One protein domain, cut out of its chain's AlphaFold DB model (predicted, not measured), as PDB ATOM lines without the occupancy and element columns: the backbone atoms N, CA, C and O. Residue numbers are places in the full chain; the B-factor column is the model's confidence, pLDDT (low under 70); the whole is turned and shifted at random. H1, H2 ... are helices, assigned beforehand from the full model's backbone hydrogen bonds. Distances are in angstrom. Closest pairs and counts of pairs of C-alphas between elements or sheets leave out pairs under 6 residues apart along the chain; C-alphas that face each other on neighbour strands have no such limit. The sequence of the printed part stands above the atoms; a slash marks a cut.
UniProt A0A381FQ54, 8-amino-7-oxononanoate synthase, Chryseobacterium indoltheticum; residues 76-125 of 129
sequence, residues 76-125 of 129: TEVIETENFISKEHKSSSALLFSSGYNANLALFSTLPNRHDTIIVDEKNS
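This is residues 76 to 125 of the 129 residues of the protein "8-amino-7-oxononanoate synthase" of Chryseobacterium indoltheticum (UniProt A0A381FQ54). Two separate helices, H1 and H2, are strung one after the other along a drawn-out chain, with a tail beyond H2, residues 111 to 125, that turns near residue 115 and then runs across the long axis at the end of the model far from H1. The link between the helices turns back past H1 with residues 93 to 96 before it crosses over to H2, and residues 109 to 117 and 119 to 125 stick out from the body. The printed part has 50 residues with two named helices, H1 then H2, and no named strand; the class is all helix, though under half of the residues, 24 of 50, are in named elements. It is loose, with a radius of gyration of the C-alphas of 13.6 A, and elongated, spanning 36 by 20 by 19 A.

Find C-alpha 76 at (88.188, 161.632, 195.928); from there H1, residues 76 to 88, runs 18.3 A to C-alpha 88. Look next at C-alpha 100, at (100.669, 156.234, 179.596), where H2, residues 100 to 110, begins; it runs 15.3 A to C-alpha 110 at (112.392, 162.140, 187.522).

H1 and H2 are apart, with no C-alpha of the one within 8 A of the other. In both H1 and H2, every O i to N i+4 pair is within hydrogen-bond range. Past residue 110 you meet residues 111 to 125, a stretch with no named element, whose C-alphas lie 10 to 20 A from the mean of all C-alphas. Residues 109 to 117, of which 109 to 110 belong to H2, stand free, as do residues 119 to 125.

The two C-alphas farthest apart are those of Thr 76 and Glu 122, at 39.1 A. The printed part has no cut, and the link from H1 to H2, with 11 residues between them, is long. Without the stretches that stand free, the body has 34 residues and spans 28 by 21 by 10 A. The mean pLDDT of the printed part is 93.5; look for values under 70 at residues 124 to 125.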
ATOM      1  N   THR A  76      88.389 162.951 195.304       91.38
ATOM      2  CA  THR A  76      88.188 161.632 195.928       91.38
ATOM      3  C   THR A  76      88.300 160.493 194.922       91.38
ATOM      4  O   THR A  76      88.931 159.480 195.206       91.38
ATOM      5  N   GLU A  77      87.796 160.697 193.711       91.06
ATOM      6  CA  GLU A  77      87.759 159.706 192.633       91.06
ATOM      7  C   GLU A  77      89.177 159.340 192.175       91.06
ATOM      8  O   GLU A  77      89.463 158.183 191.866       91.06
ATOM      9  N   VAL A  78      90.089 160.320 192.164       93.94
ATOM     10  CA  VAL A  78      91.510 160.118 191.832       93.94
ATOM     11  C   VAL A  78      92.160 159.219 192.881       93.94
ATOM     12  O   VAL A  78      92.798 158.231 192.523       93.94
ATOM     13  N   ILE A  79      91.951 159.523 194.165       95.62
ATOM     14  CA  ILE A  79      92.519 158.765 195.290       95.62
ATOM     15  C   ILE A  79      91.968 157.333 195.311       95.62
ATOM     16  O   ILE A  79      92.726 156.375 195.454       95.62
ATOM     17  N   GLU A  80      90.655 157.167 195.150       96.06
ATOM     18  CA  GLU A  80      90.009 155.852 195.097       96.06
ATOM     19  C   GLU A  80      90.524 155.018 193.924       96.06
ATOM     20  O   GLU A  80      90.829 153.835 194.095       96.06
ATOM     21  N   THR A  81      90.702 155.640 192.757       96.06
ATOM     22  CA  THR A  81      91.253 154.970 191.574       96.06
ATOM     23  C   THR A  81      92.714 154.560 191.786       96.06
ATOM     24  O   THR A  81      93.083 153.433 191.462       96.06
ATOM     25  N   GLU A  82      93.557 155.420 192.365       98.00
ATOM     26  CA  GLU A  82      94.953 155.078 192.694       98.00
ATOM     27  C   GLU A  82      95.027 153.929 193.717       98.00
ATOM     28  O   GLU A  82      95.808 152.986 193.553       98.00
ATOM     29  N   ASN A  83      94.160 153.937 194.730       98.44
ATOM     30  CA  ASN A  83      94.061 152.848 195.702       98.44
ATOM     31  C   ASN A  83      93.608 151.536 195.050       98.44
ATOM     32  O   ASN A  83      94.195 150.486 195.318       98.44
ATOM     33  N   PHE A  84      92.611 151.583 194.164       98.44
ATOM     34  CA  PHE A  84      92.171 150.416 193.404       98.44
ATOM     35  C   PHE A  84      93.314 149.847 192.553       98.44
ATOM     36  O   PHE A  84      93.640 148.668 192.678       98.44
ATOM     37  N   ILE A  85      93.992 150.689 191.766       98.12
ATOM     38  CA  ILE A  85      95.115 150.273 190.913       98.12
ATOM     39  C   ILE A  85      96.239 149.661 191.756       98.12
ATOM     40  O   ILE A  85      96.726 148.582 191.427       98.12
ATOM     41  N   SER A  86      96.646 150.301 192.857       98.44
ATOM     42  CA  SER A  86      97.724 149.762 193.699       98.44
ATOM     43  C   SER A  86      97.384 148.385 194.276       98.44
ATOM     44  O   SER A  86      98.229 147.488 194.277       98.44
ATOM     45  N   LYS A  87      96.124 148.172 194.677       98.38
ATOM     46  CA  LYS A  87      95.630 146.882 195.164       98.38
ATOM     47  C   LYS A  87      95.644 145.811 194.070       98.38
ATOM     48  O   LYS A  87      96.180 144.728 194.305       98.38
ATOM     49  N   GLU A  88      95.098 146.108 192.891       98.25
ATOM     50  CA  GLU A  88      95.039 145.157 191.770       98.25
ATOM     51  C   GLU A  88      96.441 144.776 191.268       98.25
ATOM     52  O   GLU A  88      96.718 143.611 190.981       98.25
ATOM     53  N   HIS A  89      97.367 145.738 191.243       97.88
ATOM     54  CA  HIS A  89      98.754 145.521 190.828       97.88
ATOM     55  C   HIS A  89      99.682 145.047 191.959       97.88
ATOM     56  O   HIS A  89     100.863 144.804 191.706       97.88
ATOM     57  N   LYS A  90      99.171 144.885 193.190       98.19
ATOM     58  CA  LYS A  90      99.943 144.503 194.388       98.19
ATOM     59  C   LYS A  90     101.173 145.398 194.617       98.19
ATOM     60  O   LYS A  90     102.233 144.912 195.013       98.19
ATOM     61  N   SER A  91     101.039 146.697 194.359       97.81
ATOM     62  CA  SER A  91     102.073 147.703 194.611       97.81
ATOM     63  C   SER A  91     101.795 148.466 195.911       97.81
ATOM     64  O   SER A  91     100.675 148.489 196.414       97.81
ATOM     65  N   SER A  92     102.820 149.112 196.474       97.81
ATOM     66  CA  SER A  92     102.666 149.943 197.680       97.81
ATOM     67  C   SER A  92     101.854 151.218 197.435       97.81
ATOM     68  O   SER A  92     101.309 151.791 198.372       97.81
ATOM     69  N   SER A  93     101.834 151.697 196.191       97.44
ATOM     70  CA  SER A  93     101.133 152.904 195.763       97.44
ATOM     71  C   SER A  93     100.939 152.902 194.243       97.44
ATOM     72  O   SER A  93     101.578 152.129 193.521       97.44
ATOM     73  N   ALA A  94     100.052 153.770 193.758       97.81
ATOM     74  CA  ALA A  94      99.877 154.082 192.346       97.81
ATOM     75  C   ALA A  94      99.760 155.600 192.168       97.81
ATOM     76  O   ALA A  94      99.473 156.318 193.123       97.81
ATOM     77  N   LEU A  95     100.003 156.081 190.948       96.38
ATOM     78  CA  LEU A  95      99.903 157.496 190.609       96.38
ATOM     79  C   LEU A  95      99.280 157.651 189.224       96.38
ATOM     80  O   LEU A  95      99.795 157.107 188.245       96.38
ATOM     81  N   LEU A  96      98.192 158.411 189.129       96.00
ATOM     82  CA  LEU A  96      97.497 158.658 187.871       96.00
ATOM     83  C   LEU A  96      98.216 159.706 187.015       96.00
ATOM     84  O   LEU A  96      98.770 160.689 187.510       96.00
ATOM     85  N   PHE A  97      98.163 159.519 185.701       95.44
ATOM     86  CA  PHE A  97      98.613 160.481 184.696       95.44
ATOM     87  C   PHE A  97      97.574 160.551 183.579       95.44
ATOM     88  O   PHE A  97      96.814 159.610 183.368       95.44
ATOM     89  N   SER A  98      97.558 161.650 182.824       92.44
ATOM     90  CA  SER A  98      96.602 161.841 181.724       92.44
ATOM     91  C   SER A  98      96.807 160.891 180.538       92.44
ATOM     92  O   SER A  98      95.914 160.743 179.711       92.44
ATOM     93  N   SER A  99      97.978 160.259 180.429       95.38
ATOM     94  CA  SER A  99      98.258 159.211 179.448       95.38
ATOM     95  C   SER A  99      99.422 158.333 179.907       95.38
ATOM     96  O   SER A  99     100.272 158.772 180.687       95.38
ATOM     97  N   GLY A 100      99.514 157.113 179.367       93.81
ATOM     98  CA  GLY A 100     100.669 156.234 179.596       93.81
ATOM     99  C   GLY A 100     101.989 156.832 179.091       93.81
ATOM    100  O   GLY A 100     103.031 156.633 179.705       93.81
ATOM    101  N   TYR A 101     101.947 157.647 178.029       93.50
ATOM    102  CA  TYR A 101     103.118 158.396 177.562       93.50
ATOM    103  C   TYR A 101     103.614 159.387 178.623       93.50
ATOM    104  O   TYR A 101     104.802 159.407 178.933       93.50
ATOM    105  N   ASN A 102     102.708 160.169 179.223       95.06
ATOM    106  CA  ASN A 102     103.069 161.122 180.275       95.06
ATOM    107  C   ASN A 102     103.582 160.419 181.537       95.06
ATOM    108  O   ASN A 102     104.508 160.927 182.165       95.06
ATOM    109  N   ALA A 103     103.030 159.249 181.878       95.69
ATOM    110  CA  ALA A 103     103.539 158.426 182.974       95.69
ATOM    111  C   ALA A 103     104.987 157.978 182.718       95.69
ATOM    112  O   ALA A 103     105.854 158.184 183.565       95.69
ATOM    113  N   ASN A 104     105.277 157.441 181.527       93.81
ATOM    114  CA  ASN A 104     106.626 157.001 181.165       93.81
ATOM    115  C   ASN A 104     107.613 158.172 181.085       93.81
ATOM    116  O   ASN A 104     108.732 158.073 181.585       93.81
ATOM    117  N   LEU A 105     107.203 159.301 180.499       93.81
ATOM    118  CA  LEU A 105     108.032 160.502 180.445       93.81
ATOM    119  C   LEU A 105     108.375 160.999 181.855       93.81
ATOM    120  O   LEU A 105     109.537 161.290 182.135       93.81
ATOM    121  N   ALA A 106     107.388 161.069 182.752       94.94
ATOM    122  CA  ALA A 106     107.614 161.437 184.146       94.94
ATOM    123  C   ALA A 106     108.575 160.456 184.834       94.94
ATOM    124  O   ALA A 106     109.525 160.896 185.473       94.94
ATOM    125  N   LEU A 107     108.392 159.147 184.644       93.88
ATOM    126  CA  LEU A 107     109.259 158.113 185.211       93.88
ATOM    127  C   LEU A 107     110.732 158.339 184.834       93.88
ATOM    128  O   LEU A 107     111.580 158.471 185.715       93.88
ATOM    129  N   PHE A 108     111.029 158.441 183.536       92.00
ATOM    130  CA  PHE A 108     112.403 158.572 183.036       92.00
ATOM    131  C   PHE A 108     113.023 159.951 183.272       92.00
ATOM    132  O   PHE A 108     114.244 160.057 183.321       92.00
ATOM    133  N   SER A 109     112.214 161.001 183.414       93.19
ATOM    134  CA  SER A 109     112.723 162.354 183.683       93.19
ATOM    135  C   SER A 109     112.933 162.652 185.167       93.19
ATOM    136  O   SER A 109     113.600 163.636 185.480       93.19
ATOM    137  N   THR A 110     112.375 161.842 186.077       95.25
ATOM    138  CA  THR A 110     112.392 162.140 187.522       95.25
ATOM    139  C   THR A 110     113.101 161.103 188.382       95.25
ATOM    140  O   THR A 110     113.707 161.493 189.376       95.25
ATOM    141  N   LEU A 111     113.035 159.810 188.043       93.56
ATOM    142  CA  LEU A 111     113.678 158.776 188.857       93.56
ATOM    143  C   LEU A 111     115.193 158.681 188.631       93.56
ATOM    144  O   LEU A 111     115.917 158.665 189.625       93.56
ATOM    145  N   PRO A 112     115.699 158.612 187.383       94.94
ATOM    146  CA  PRO A 112     117.126 158.445 187.156       94.94
ATOM    147  C   PRO A 112     117.912 159.701 187.524       94.94
ATOM    148  O   PRO A 112     117.507 160.827 187.224       94.94
ATOM    149  N   ASN A 113     119.093 159.510 188.097       93.69
ATOM    150  CA  ASN A 113     120.075 160.560 188.318       93.69
ATOM    151  C   ASN A 113     121.376 160.283 187.537       93.69
ATOM    152  O   ASN A 113     121.561 159.221 186.948       93.69
ATOM    153  N   ARG A 114     122.309 161.248 187.531       92.75
ATOM    154  CA  ARG A 114     123.568 161.168 186.756       92.75
ATOM    155  C   ARG A 114     124.495 159.996 187.123       92.75
ATOM    156  O   ARG A 114     125.457 159.757 186.405       92.75
ATOM    157  N   HIS A 115     124.250 159.340 188.253       96.00
ATOM    158  CA  HIS A 115     125.027 158.209 188.762       96.00
ATOM    159  C   HIS A 115     124.308 156.869 188.584       96.00
ATOM    160  O   HIS A 115     124.847 155.839 188.984       96.00
ATOM    161  N   ASP A 116     123.119 156.864 187.979       95.25
ATOM    162  CA  ASP A 116     122.364 155.646 187.708       95.25
ATOM    163  C   ASP A 116     122.661 155.119 186.300       95.25
ATOM    164  O   ASP A 116     122.982 155.866 185.375       95.25
ATOM    165  N   THR A 117     122.514 153.807 186.116       94.25
ATOM    166  CA  THR A 117     122.539 153.169 184.792       94.25
ATOM    167  C   THR A 117     121.133 152.706 184.434       94.25
ATOM    168  O   THR A 117     120.538 151.914 185.162       94.25
ATOM    169  N   ILE A 118     120.611 153.174 183.299       92.12
ATOM    170  CA  ILE A 118     119.311 152.749 182.774       92.12
ATOM    171  C   ILE A 118     119.550 151.677 181.711       92.12
ATOM    172  O   ILE A 118     120.189 151.939 180.695       92.12
ATOM    173  N   ILE A 119     119.013 150.480 181.934       92.75
ATOM    174  CA  ILE A 119     119.013 149.399 180.945       92.75
ATOM    175  C   ILE A 119     117.629 149.376 180.301       92.75
ATOM    176  O   ILE A 119     116.635 149.117 180.981       92.75
ATOM    177  N   VAL A 120     117.561 149.665 179.003       90.31
ATOM    178  CA  VAL A 120     116.322 149.615 178.216       90.31
ATOM    179  C   VAL A 120     116.427 148.540 177.145       90.31
ATOM    180  O   VAL A 120     117.488 148.343 176.556       90.31
ATOM    181  N   ASP A 121     115.318 147.853 176.889       91.50
ATOM    182  CA  ASP A 121     115.189 147.013 175.700       91.50
ATOM    183  C   ASP A 121     115.225 147.894 174.439       91.50
ATOM    184  O   ASP A 121     114.645 148.985 174.429       91.50
ATOM    185  N   GLU A 122     115.885 147.422 173.376       86.75
ATOM    186  CA  GLU A 122     116.073 148.148 172.111       86.75
ATOM    187  C   GLU A 122     114.753 148.702 171.549       86.75
ATOM    188  O   GLU A 122     114.699 149.847 171.098       86.75
ATOM    189  N   LYS A 123     113.657 147.935 171.638       81.31
ATOM    190  CA  LYS A 123     112.344 148.329 171.097       81.31
ATOM    191  C   LYS A 123     111.539 149.243 172.020       81.31
ATOM    192  O   LYS A 123     110.506 149.757 171.601       81.31
ATOM    193  N   ASN A 124     112.009 149.460 173.247       68.38
ATOM    194  CA  ASN A 124     111.365 150.298 174.258       68.38
ATOM    195  C   ASN A 124     112.168 151.570 174.577       68.38
ATOM    196  O   ASN A 124     111.856 152.246 175.558       68.38
ATOM    197  N   SER A 125     113.192 151.909 173.782       62.16
ATOM    198  CA  SER A 125     113.985 153.122 174.001       62.16
ATOM    199  C   SER A 125     113.094 154.376 173.933       62.16
ATOM    200  O   SER A 125     112.562 154.692 172.864       62.16
TER     201      SER A 125